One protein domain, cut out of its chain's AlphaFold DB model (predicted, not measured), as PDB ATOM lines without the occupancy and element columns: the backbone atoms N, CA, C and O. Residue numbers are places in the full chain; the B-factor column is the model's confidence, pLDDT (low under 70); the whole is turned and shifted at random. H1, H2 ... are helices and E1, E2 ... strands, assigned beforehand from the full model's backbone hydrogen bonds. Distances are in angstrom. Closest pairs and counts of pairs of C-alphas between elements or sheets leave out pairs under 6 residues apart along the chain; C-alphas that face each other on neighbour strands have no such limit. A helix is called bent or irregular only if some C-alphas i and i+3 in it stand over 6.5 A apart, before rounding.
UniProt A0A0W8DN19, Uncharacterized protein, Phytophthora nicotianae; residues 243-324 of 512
ATOM      1  N   ARG A 243      -2.168  12.616  -3.644       81.06
ATOM      2  CA  ARG A 243      -1.140  11.602  -3.365       81.06
ATOM      3  C   ARG A 243       0.214  12.215  -2.990       81.06
ATOM      4  O   ARG A 243       0.881  11.718  -2.086       81.06
ATOM      5  N   GLU A 244       0.639  13.264  -3.687       82.06
ATOM      6  CA  GLU A 244       1.887  13.970  -3.384       82.06
ATOM      7  C   GLU A 244       1.760  14.780  -2.084       82.06
ATOM      8  O   GLU A 244       2.711  14.831  -1.307       82.06
ATOM      9  N   ALA A 245       0.579  15.330  -1.783       81.94
ATOM     10  CA  ALA A 245       0.319  16.040  -0.533       81.94
ATOM     11  C   ALA A 245       0.386  15.083   0.668       81.94
ATOM     12  O   ALA A 245       1.092  15.362   1.636       81.94
ATOM     13  N   GLN A 246      -0.262  13.916   0.572       86.19
ATOM     14  CA  GLN A 246      -0.162  12.838   1.564       86.19
ATOM     15  C   GLN A 246       1.292  12.357   1.745       86.19
ATOM     16  O   GLN A 246       1.738  12.147   2.874       86.19
ATOM     17  N   PHE A 247       2.063  12.236   0.658       85.69
ATOM     18  CA  PHE A 247       3.487  11.885   0.717       85.69
ATOM     19  C   PHE A 247       4.331  12.950   1.435       85.69
ATOM     20  O   PHE A 247       5.139  12.604   2.296       85.69
ATOM     21  N   VAL A 248       4.124  14.240   1.143       85.94
ATOM     22  CA  VAL A 248       4.833  15.341   1.819       85.94
ATOM     23  C   VAL A 248       4.450  15.440   3.297       85.94
ATOM     24  O   VAL A 248       5.339  15.615   4.127       85.94
ATOM     25  N   ILE A 249       3.170  15.271   3.647       88.12
ATOM     26  CA  ILE A 249       2.713  15.222   5.045       88.12
ATOM     27  C   ILE A 249       3.392  14.057   5.779       88.12
ATOM     28  O   ILE A 249       3.981  14.265   6.836       88.12
ATOM     29  N   SER A 250       3.418  12.861   5.186       88.56
ATOM     30  CA  SER A 250       4.081  11.692   5.778       88.56
ATOM     31  C   SER A 250       5.598  11.884   5.936       88.56
ATOM     32  O   SER A 250       6.153  11.563   6.990       88.56
ATOM     33  N   LEU A 251       6.291  12.472   4.951       87.81
ATOM     34  CA  LEU A 251       7.707  12.843   5.093       87.81
ATOM     35  C   LEU A 251       7.921  13.880   6.206       87.81
ATOM     36  O   LEU A 251       8.887  13.777   6.966       87.81
ATOM     37  N   PHE A 252       7.041  14.878   6.302       90.56
ATOM     38  CA  PHE A 252       7.105  15.914   7.325       90.56
ATOM     39  C   PHE A 252       6.932  15.323   8.727       90.56
ATOM     40  O   PHE A 252       7.771  15.567   9.590       90.56
ATOM     41  N   GLU A 253       5.903  14.508   8.953       90.69
ATOM     42  CA  GLU A 253       5.616  13.904  10.259       90.69
ATOM     43  C   GLU A 253       6.714  12.934  10.718       90.69
ATOM     44  O   GLU A 253       7.070  12.925  11.898       90.69
ATOM     45  N   ASN A 254       7.299  12.158   9.796       88.62
ATOM     46  CA  ASN A 254       8.329  11.165  10.122       88.62
ATOM     47  C   ASN A 254       9.752  11.742  10.253       88.62
ATOM     48  O   ASN A 254      10.544  11.210  11.034       88.62
ATOM     49  N   HIS A 255      10.106  12.796   9.506       86.88
ATOM     50  CA  HIS A 255      11.481  13.323   9.461       86.88
ATOM     51  C   HIS A 255      11.610  14.759   9.974       86.88
ATOM     52  O   HIS A 255      12.400  15.010  10.889       86.88
ATOM     53  N   ALA A 256      10.824  15.691   9.431       87.88
ATOM     54  CA  ALA A 256      10.969  17.105   9.756       87.88
ATOM     55  C   ALA A 256      10.440  17.434  11.155       87.88
ATOM     56  O   ALA A 256      11.152  18.027  11.958       87.88
ATOM     57  N   LEU A 257       9.222  17.011  11.494       89.62
ATOM     58  CA  LEU A 257       8.565  17.349  12.754       89.62
ATOM     59  C   LEU A 257       9.398  16.962  14.002       89.62
ATOM     60  O   LEU A 257       9.542  17.812  14.887       89.62
ATOM     61  N   PRO A 258      10.045  15.778  14.079       88.94
ATOM     62  CA  PRO A 258      10.978  15.455  15.163       88.94
ATOM     63  C   PRO A 258      12.232  16.347  15.215       88.94
ATOM     64  O   PRO A 258      12.757  16.593  16.304       88.94
ATOM     65  N   ALA A 259      12.728  16.836  14.073       87.56
ATOM     66  CA  ALA A 259      13.867  17.755  14.009       87.56
ATOM     67  C   ALA A 259      13.468  19.176  14.448       87.56
ATOM     68  O   ALA A 259      14.095  19.747  15.342       87.56
ATOM     69  N   LEU A 260      12.367  19.699  13.903       88.56
ATOM     70  CA  LEU A 260      11.801  21.014  14.214       88.56
ATOM     71  C   LEU A 260      11.477  21.156  15.709       88.56
ATOM     72  O   LEU A 260      11.868  22.135  16.346       88.56
ATOM     73  N   VAL A 261      10.819  20.162  16.315       89.62
ATOM     74  CA  VAL A 261      10.487  20.195  17.754       89.62
ATOM     75  C   VAL A 261      11.754  20.223  18.620       89.62
ATOM     76  O   VAL A 261      11.788  20.915  19.638       89.62
ATOM     77  N   ARG A 262      12.844  19.565  18.196       88.12
ATOM     78  CA  ARG A 262      14.160  19.667  18.861       88.12
ATOM     79  C   ARG A 262      14.841  21.026  18.659       88.12
ATOM     80  O   ARG A 262      15.623  21.424  19.517       88.12
ATOM     81  N   GLN A 263      14.533  21.735  17.574       85.00
ATOM     82  CA  GLN A 263      14.950  23.121  17.317       85.00
ATOM     83  C   GLN A 263      14.048  24.163  18.017       85.00
ATOM     84  O   GLN A 263      14.277  25.362  17.884       85.00
ATOM     85  N   GLY A 264      13.038  23.733  18.784       86.56
ATOM     86  CA  GLY A 264      12.171  24.610  19.580       86.56
ATOM     87  C   GLY A 264      10.831  24.981  18.937       86.56
ATOM     88  O   GLY A 264      10.084  25.757  19.538       86.56
ATOM     89  N   TRP A 265      10.499  24.421  17.767       92.19
ATOM     90  CA  TRP A 265       9.157  24.540  17.185       92.19
ATOM     91  C   TRP A 265       8.099  23.908  18.099       92.19
ATOM     92  O   TRP A 265       8.368  22.957  18.839       92.19
ATOM     93  N   ARG A 266       6.866  24.418  18.040       90.00
ATOM     94  CA  ARG A 266       5.751  23.977  18.892       90.00
ATOM     95  C   ARG A 266       4.533  23.609  18.059       90.00
ATOM     96  O   ARG A 266       4.072  24.412  17.257       90.00
ATOM     97  N   VAL A 267       3.967  22.431  18.312       90.62
ATOM     98  CA  VAL A 267       2.649  22.047  17.785       90.62
ATOM     99  C   VAL A 267       1.579  22.498  18.777       90.62
ATOM    100  O   VAL A 267       1.657  22.175  19.963       90.62
ATOM    101  N   GLN A 268       0.585  23.248  18.307       87.19
ATOM    102  CA  GLN A 268      -0.592  23.646  19.077       87.19
ATOM    103  C   GLN A 268      -1.839  22.987  18.483       87.19
ATOM    104  O   GLN A 268      -2.351  23.428  17.455       87.19
ATOM    105  N   THR A 269      -2.336  21.936  19.135       87.56
ATOM    106  CA  THR A 269      -3.604  21.285  18.775       87.56
ATOM    107  C   THR A 269      -4.758  21.981  19.491       87.56
ATOM    108  O   THR A 269      -4.854  21.936  20.718       87.56
ATOM    109  N   ASN A 270      -5.647  22.632  18.743       81.38
ATOM    110  CA  ASN A 270      -6.766  23.375  19.316       81.38
ATOM    111  C   ASN A 270      -7.923  22.423  19.653       81.38
ATOM    112  O   ASN A 270      -8.698  22.036  18.777       81.38
ATOM    113  N   ALA A 271      -8.065  22.076  20.936       68.06
ATOM    114  CA  ALA A 271      -9.014  21.070  21.429       68.06
ATOM    115  C   ALA A 271     -10.488  21.288  21.015       68.06
ATOM    116  O   ALA A 271     -11.240  20.327  20.944       68.06
ATOM    117  N   GLY A 272     -10.897  22.527  20.711       71.00
ATOM    118  CA  GLY A 272     -12.257  22.858  20.259       71.00
ATOM    119  C   GLY A 272     -12.504  22.794  18.742       71.00
ATOM    120  O   GLY A 272     -13.612  23.098  18.314       71.00
ATOM    121  N   ARG A 273     -11.497  22.469  17.913       67.31
ATOM    122  CA  ARG A 273     -11.650  22.366  16.440       67.31
ATOM    123  C   ARG A 273     -10.828  21.234  15.799       67.31
ATOM    124  O   ARG A 273     -10.952  21.008  14.604       67.31
ATOM    125  N   GLY A 274      -9.947  20.562  16.546       74.56
ATOM    126  CA  GLY A 274      -8.998  19.574  16.004       74.56
ATOM    127  C   GLY A 274      -7.837  20.181  15.199       74.56
ATOM    128  O   GLY A 274      -6.875  19.489  14.890       74.56
ATOM    129  N   GLU A 275      -7.894  21.482  14.909       80.19
ATOM    130  CA  GLU A 275      -6.918  22.215  14.105       80.19
ATOM    131  C   GLU A 275      -5.539  22.260  14.786       80.19
ATOM    132  O   GLU A 275      -5.347  22.911  15.825       80.19
ATOM    133  N   THR A 276      -4.579  21.565  14.180       86.81
ATOM    134  CA  THR A 276      -3.155  21.605  14.511       86.81
ATOM    135  C   THR A 276      -2.499  22.808  13.840       86.81
ATOM    136  O   THR A 276      -2.619  23.010  12.638       86.81
ATOM    137  N   ARG A 277      -1.780  23.619  14.618       90.19
ATOM    138  CA  ARG A 277      -0.967  24.730  14.105       90.19
ATOM    139  C   ARG A 277       0.484  24.536  14.510       90.19
ATOM    140  O   ARG A 277       0.760  24.137  15.642       90.19
ATOM    141  N   PHE A 278       1.405  24.858  13.614       90.50
ATOM    142  CA  PHE A 278       2.841  24.767  13.861       90.50
ATOM    143  C   PHE A 278       3.384  26.170  14.112       90.50
ATOM    144  O   PHE A 278       3.123  27.079  13.329       90.50
ATOM    145  N   VAL A 279       4.107  26.357  15.213       90.00
ATOM    146  CA  VAL A 279       4.675  27.649  15.609       90.00
ATOM    147  C   VAL A 279       6.194  27.556  15.602       90.00
ATOM    148  O   VAL A 279       6.759  26.693  16.282       90.00
ATOM    149  N   SER A 280       6.846  28.431  14.841       89.81
ATOM    150  CA  SER A 280       8.304  28.481  14.731       89.81
ATOM    151  C   SER A 280       8.962  29.113  15.972       89.81
ATOM    152  O   SER A 280       8.299  29.807  16.750       89.81
ATOM    153  N   PRO A 281      10.289  28.960  16.148       86.06
ATOM    154  CA  PRO A 281      11.057  29.718  17.136       86.06
ATOM    155  C   PRO A 281      11.020  31.240  16.915       86.06
ATOM    156  O   PRO A 281      11.187  31.986  17.878       86.06
ATOM    157  N   SER A 282      10.770  31.707  15.681       85.88
ATOM    158  CA  SER A 282      10.556  33.128  15.357       85.88
ATOM    159  C   SER A 282       9.140  33.633  15.685       85.88
ATOM    160  O   SER A 282       8.907  34.839  15.658       85.88
ATOM    161  N   GLY A 283       8.204  32.741  16.036       85.75
ATOM    162  CA  GLY A 283       6.813  33.080  16.361       85.75
ATOM    163  C   GLY A 283       5.852  33.087  15.167       85.75
ATOM    164  O   GLY A 283       4.692  33.464  15.328       85.75
ATOM    165  N   GLU A 284       6.299  32.655  13.987       87.94
ATOM    166  CA  GLU A 284       5.443  32.462  12.813       87.94
ATOM    167  C   GLU A 284       4.505  31.269  13.028       87.94
ATOM    168  O   GLU A 284       4.897  30.263  13.621       87.94
ATOM    169  N   ILE A 285       3.254  31.384  12.566       89.62
ATOM    170  CA  ILE A 285       2.202  30.382  12.779       89.62
ATOM    171  C   ILE A 285       1.727  29.844  11.429       89.62
ATOM    172  O   ILE A 285       1.133  30.570  10.632       89.62
ATOM    173  N   PHE A 286       1.937  28.550  11.216       89.94
ATOM    174  CA  PHE A 286       1.579  27.828  10.001       89.94
ATOM    175  C   PHE A 286       0.333  26.960  10.252       89.94
ATOM    176  O   PHE A 286       0.330  26.172  11.207       89.94
ATOM    177  N   PRO A 287      -0.735  27.095   9.440       85.31
ATOM    178  CA  PRO A 287      -1.976  26.343   9.621       85.31
ATOM    179  C   PRO A 287      -1.934  24.935   9.010       85.31
ATOM    180  O   PRO A 287      -2.741  24.101   9.403       85.31
ATOM    181  N   THR A 288      -1.023  24.646   8.072       87.25
ATOM    182  CA  THR A 288      -0.872  23.305   7.480       87.25
ATOM    183  C   THR A 288       0.582  22.816   7.515       87.25
ATOM    184  O   THR A 288       1.503  23.639   7.523       87.25
ATOM    185  N   PRO A 289       0.827  21.490   7.471       86.38
ATOM    186  CA  PRO A 289       2.174  20.946   7.285       86.38
ATOM    187  C   PRO A 289       2.833  21.408   5.978       86.38
ATOM    188  O   PRO A 289       4.040  21.630   5.948       86.38
ATOM    189  N   LEU A 290       2.052  21.588   4.904       86.38
ATOM    190  CA  LEU A 290       2.562  22.002   3.593       86.38
ATOM    191  C   LEU A 290       3.149  23.419   3.632       86.38
ATOM    192  O   LEU A 290       4.199  23.648   3.035       86.38
ATOM    193  N   ASP A 291       2.539  24.342   4.386       86.62
ATOM    194  CA  ASP A 291       3.099  25.686   4.588       86.62
ATOM    195  C   ASP A 291       4.457  25.626   5.316       86.62
ATOM    196  O   ASP A 291       5.382  26.360   4.967       86.62
ATOM    197  N   VAL A 292       4.605  24.721   6.297       87.44
ATOM    198  CA  VAL A 292       5.875  24.517   7.020       87.44
ATOM    199  C   VAL A 292       6.940  23.918   6.104       87.44
ATOM    200  O   VAL A 292       8.084  24.360   6.134       87.44
ATOM    201  N   VAL A 293       6.587  22.944   5.256       87.81
ATOM    202  CA  VAL A 293       7.521  22.385   4.261       87.81
ATOM    203  C   VAL A 293       7.930  23.439   3.231       87.81
ATOM    204  O   VAL A 293       9.104  23.496   2.869       87.81
ATOM    205  N   GLY A 294       7.009  24.315   2.818       85.06
ATOM    206  CA  GLY A 294       7.319  25.476   1.985       85.06
ATOM    207  C   GLY A 294       8.330  26.418   2.644       85.06
ATOM    208  O   GLY A 294       9.325  26.766   2.017       85.06
ATOM    209  N   HIS A 295       8.132  26.762   3.920       85.69
ATOM    210  CA  HIS A 295       9.083  27.572   4.691       85.69
ATOM    211  C   HIS A 295      10.456  26.887   4.813       85.69
ATOM    212  O   HIS A 295      11.468  27.492   4.466       85.69
ATOM    213  N   ILE A 296      10.502  25.606   5.203       86.94
ATOM    214  CA  ILE A 296      11.746  24.814   5.276       86.94
ATOM    215  C   ILE A 296      12.489  24.817   3.938       86.94
ATOM    216  O   ILE A 296      13.702  24.940   3.915       86.94
ATOM    217  N   ALA A 297      11.783  24.708   2.817       85.81
ATOM    218  CA  ALA A 297      12.401  24.681   1.497       85.81
ATOM    219  C   ALA A 297      12.913  26.048   0.999       85.81
ATOM    220  O   ALA A 297      13.626  26.081  -0.004       85.81
ATOM    221  N   THR A 298      12.601  27.156   1.687       85.94
ATOM    222  CA  THR A 298      13.262  28.454   1.440       85.94
ATOM    223  C   THR A 298      14.634  28.572   2.110       85.94
ATOM    224  O   THR A 298      15.418  29.431   1.713       85.94
ATOM    225  N   ASP A 299      14.961  27.695   3.066       85.69
ATOM    226  CA  ASP A 299      16.256  27.656   3.751       85.69
ATOM    227  C   ASP A 299      16.925  26.277   3.614       85.69
ATOM    228  O   ASP A 299      16.474  25.260   4.135       85.69
ATOM    229  N   ASN A 300      18.067  26.250   2.930       84.19
ATOM    230  CA  ASN A 300      18.837  25.034   2.689       84.19
ATOM    231  C   ASN A 300      19.385  24.407   3.992       84.19
ATOM    232  O   ASN A 300      19.528  23.184   4.077       84.19
ATOM    233  N   GLU A 301      19.650  25.201   5.036       86.62
ATOM    234  CA  GLU A 301      20.100  24.686   6.336       86.62
ATOM    235  C   GLU A 301      18.952  23.974   7.071       86.62
ATOM    236  O   GLU A 301      19.120  22.843   7.536       86.62
ATOM    237  N   LEU A 302      17.745  24.552   7.081       84.94
ATOM    238  CA  LEU A 302      16.541  23.861   7.557       84.94
ATOM    239  C   LEU A 302      16.201  22.622   6.714       84.94
ATOM    240  O   LEU A 302      15.901  21.572   7.288       84.94
ATOM    241  N   LEU A 303      16.275  22.693   5.379       87.75
ATOM    242  CA  LEU A 303      15.987  21.565   4.483       87.75
ATOM    243  C   LEU A 303      16.931  20.378   4.741       87.75
ATOM    244  O   LEU A 303      16.478  19.237   4.860       87.75
ATOM    245  N   THR A 304      18.231  20.641   4.880       87.94
ATOM    246  CA  THR A 304      19.252  19.616   5.161       87.94
ATOM    247  C   THR A 304      19.196  19.083   6.594       87.94
ATOM    248  O   THR A 304      19.507  17.910   6.808       87.94
ATOM    249  N   ALA A 305      18.745  19.882   7.568       86.38
ATOM    250  CA  ALA A 305      18.538  19.438   8.947       86.38
ATOM    251  C   ALA A 305      17.238  18.631   9.156       86.38
ATOM    252  O   ALA A 305      17.193  17.761  10.028       86.38
ATOM    253  N   CYS A 306      16.183  18.922   8.387       87.38
ATOM    254  CA  CYS A 306      14.851  18.330   8.560       87.38
ATOM    255  C   CYS A 306      14.579  17.124   7.650       87.38
ATOM    256  O   CYS A 306      13.767  16.271   8.004       87.38
ATOM    257  N   PHE A 307      15.233  17.039   6.487       88.06
ATOM    258  CA  PHE A 307      14.952  16.014   5.483       88.06
ATOM    259  C   PHE A 307      16.218  15.290   4.998       88.06
ATOM    260  O   PHE A 307      17.249  15.928   4.779       88.06
ATOM    261  N   PRO A 308      16.154  13.967   4.745       85.25
ATOM    262  CA  PRO A 308      17.223  13.236   4.067       85.25
ATOM    263  C   PRO A 308      17.497  13.749   2.640       85.25
ATOM    264  O   PRO A 308      16.575  14.075   1.890       85.25
ATOM    265  N   ALA A 309      18.766  13.752   2.221       82.94
ATOM    266  CA  ALA A 309      19.196  14.352   0.950       82.94
ATOM    267  C   ALA A 309      18.548  13.753  -0.317       82.94
ATOM    268  O   ALA A 309      18.475  14.410  -1.353       82.94
ATOM    269  N   ASN A 310      18.039  12.518  -0.253       85.69
ATOM    270  CA  ASN A 310      17.356  11.867  -1.373       85.69
ATOM    271  C   ASN A 310      15.927  12.386  -1.632       85.69
ATOM    272  O   ASN A 310      15.378  12.061  -2.682       85.69
ATOM    273  N   VAL A 311      15.326  13.168  -0.722       84.62
ATOM    274  CA  VAL A 311      13.992  13.776  -0.934       84.62
ATOM    275  C   VAL A 311      14.029  15.284  -1.208       84.62
ATOM    276  O   VAL A 311      13.015  15.839  -1.623       84.62
ATOM    277  N   HIS A 312      15.182  15.951  -1.059       86.06
ATOM    278  CA  HIS A 312      15.322  17.403  -1.283       86.06
ATOM    279  C   HIS A 312      14.861  17.837  -2.677       86.06
ATOM    280  O   HIS A 312      14.074  18.770  -2.807       86.06
ATOM    281  N   SER A 313      15.289  17.125  -3.723       82.25
ATOM    282  CA  SER A 313      14.906  17.423  -5.108       82.25
ATOM    283  C   SER A 313      13.419  17.193  -5.387       82.25
ATOM    284  O   SER A 313      12.854  17.891  -6.226       82.25
ATOM    285  N   ALA A 314      12.769  16.263  -4.681       81.44
ATOM    286  CA  ALA A 314      11.329  16.043  -4.780       81.44
ATOM    287  C   ALA A 314      10.555  17.189  -4.110       81.44
ATOM    288  O   ALA A 314       9.686  17.783  -4.742       81.44
ATOM    289  N   ILE A 315      10.932  17.565  -2.882       83.62
ATOM    290  CA  ILE A 315      10.329  18.684  -2.137       83.62
ATOM    291  C   ILE A 315      10.438  19.992  -2.940       83.62
ATOM    292  O   ILE A 315       9.434  20.666  -3.163       83.62
ATOM    293  N   LEU A 316      11.628  20.301  -3.465       82.75
ATOM    294  CA  LEU A 316      11.874  21.487  -4.296       82.75
ATOM    295  C   LEU A 316      11.187  21.435  -5.675       82.75
ATOM    296  O   LEU A 316      11.023  22.475  -6.304       82.75
ATOM    297  N   SER A 317      10.774  20.255  -6.157       79.81
ATOM    298  CA  SER A 317      10.015  20.119  -7.414       79.81
ATOM    299  C   SER A 317       8.504  20.279  -7.230       79.81
ATOM    300  O   SER A 317       7.817  20.594  -8.198       79.81
ATOM    301  N   LEU A 318       7.987  20.059  -6.016       74.81
ATOM    302  CA  LEU A 318       6.571  20.253  -5.685       74.81
ATOM    303  C   LEU A 318       6.235  21.721  -5.383       74.81
ATOM    304  O   LEU A 318       5.070  22.105  -5.434       74.81
ATOM    305  N   LEU A 319       7.241  22.544  -5.082       72.88
ATOM    306  CA  LEU A 319       7.067  23.961  -4.783       72.88
ATOM    307  C   LEU A 319       7.109  24.829  -6.054       72.88
ATOM    308  O   LEU A 319       7.925  24.580  -6.946       72.88
ATOM    309  N   PRO A 320       6.273  25.882  -6.158       61.22
ATOM    310  CA  PRO A 320       6.301  26.798  -7.291       61.22
ATOM    311  C   PRO A 320       7.649  27.521  -7.355       61.22
ATOM    312  O   PRO A 320       8.072  28.164  -6.390       61.22
ATOM    313  N   ARG A 321       8.324  27.423  -8.508       52.06
ATOM    314  CA  ARG A 321       9.718  27.873  -8.696       52.06
ATOM    315  C   ARG A 321       9.968  29.345  -8.366       52.06
ATOM    316  O   ARG A 321      11.106  29.700  -8.064       52.06
ATOM    317  N   ASP A 322       8.918  30.159  -8.376       43.81
ATOM    318  CA  ASP A 322       8.928  31.589  -8.056       43.81
ATOM    319  C   ASP A 322       9.416  31.894  -6.624       43.81
ATOM    320  O   ASP A 322       9.840  33.013  -6.355       43.81
ATOM    321  N   ALA A 323       9.400  30.905  -5.718       47.16
ATOM    322  CA  ALA A 323       9.966  31.011  -4.368       47.16
ATOM    323  C   ALA A 323      11.441  30.556  -4.260       47.16
ATOM    324  O   ALA A 323      12.087  30.808  -3.248       47.16
ATOM    325  N   THR A 324      11.978  29.879  -5.281       47.56
ATOM    326  CA  THR A 324      13.302  29.213  -5.252       47.56
ATOM    327  C   THR A 324      14.343  29.842  -6.185       47.56
ATOM    328  O   THR A 324      15.458  29.340  -6.308       47.56
TER     329      THR A 324
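Overview. This is residues 243 to 324 of the 512 residues of an uncharacterized protein of Phytophthora nicotianae (UniProt A0A0W8DN19). A small cluster of crossed helices makes one end of this domain, and a two-stranded hairpin, E1 and E2, makes the other. The long kinked helix H1 runs along one side, H2 crosses it, and H3 and H4 lie towards the far end from the hairpin. The printed part has 82 residues with four named helices and two named strands, in the order H1 E1 E2 H2 H3 H4; the two strands form an antiparallel sheet, and the class is mostly helix. It is compact, with a radius of gyration of the C-alphas of 12.5 A, and rounded, spanning 37 by 27 by 25 A.

Arrangement. Begin with H1, residues 243 to 262, which has a kink of 40 degrees near residue 255 and is only just irregular, C-alphas 254 and 257 being 6.7 A apart. Go on to E1, residues 266 to 269, and E2, residues 276 to 279, a hairpin at 157 degrees; N 268 and O 277 are within hydrogen-bond range at 2.8 A, and so are N 266 and O 279 at 2.9 A. H1 is near both strands with its residues 257 to 261, 5 pairs of C-alphas within 10 A for each. Residues 285 to 286 make a short antiparallel pairing with residues 278 to 279 of E2. H2, residues 289 to 298, is the hub, touching three helices. It touches residues 245 to 252 of H1, about perpendicular at 71 degrees, only just past steep; the closest C-alphas, of Ile 249 and Pro 289, are 6.2 A apart. H3, residues 300 to 306, touches residues 255 to 260 of H1 at 87 degrees, about perpendicular, with the C-alphas of Ala 256 and Cys 306 closest at 4.2 A. H3 touches H2 only at the corner, Ile 296 to Leu 302, C-alphas 5.4 A apart. H4, residues 312 to 318, only just touches H2, with 3 pairs of C-alphas within 8 A, the closest Ala 297 and Leu 316 at 6.6 A, at a steep tilt of 62 degrees, opposite ways. The helix packing is mostly crossed, with no touching pair at a shallow tilt. Each O i to N i+4 pair is within hydrogen-bond range in H2, H3 and H4, and 12 of 16 are in H1.

Along the chain. Find C-alpha 243 at (-1.140, 11.602, -3.365); from there H1 runs 28.2 A to C-alpha 262 at (14.160, 19.667, 18.861). E1 measures 9.7 A and E2 10.0 A. H2 runs 14.6 A, H3 9.8 A, and H4 10.2 A to C-alpha 318 at (6.571, 20.253, -5.685).

Size, cuts and confidence. The C-alphas of Gly 272 and Asn 310 are the two farthest apart, at 38.3 A. The printed part has no cut, and no link is long. The mean pLDDT of the printed part is 83.3; look for values under 70 at residues 271, 273 and 320 to 324.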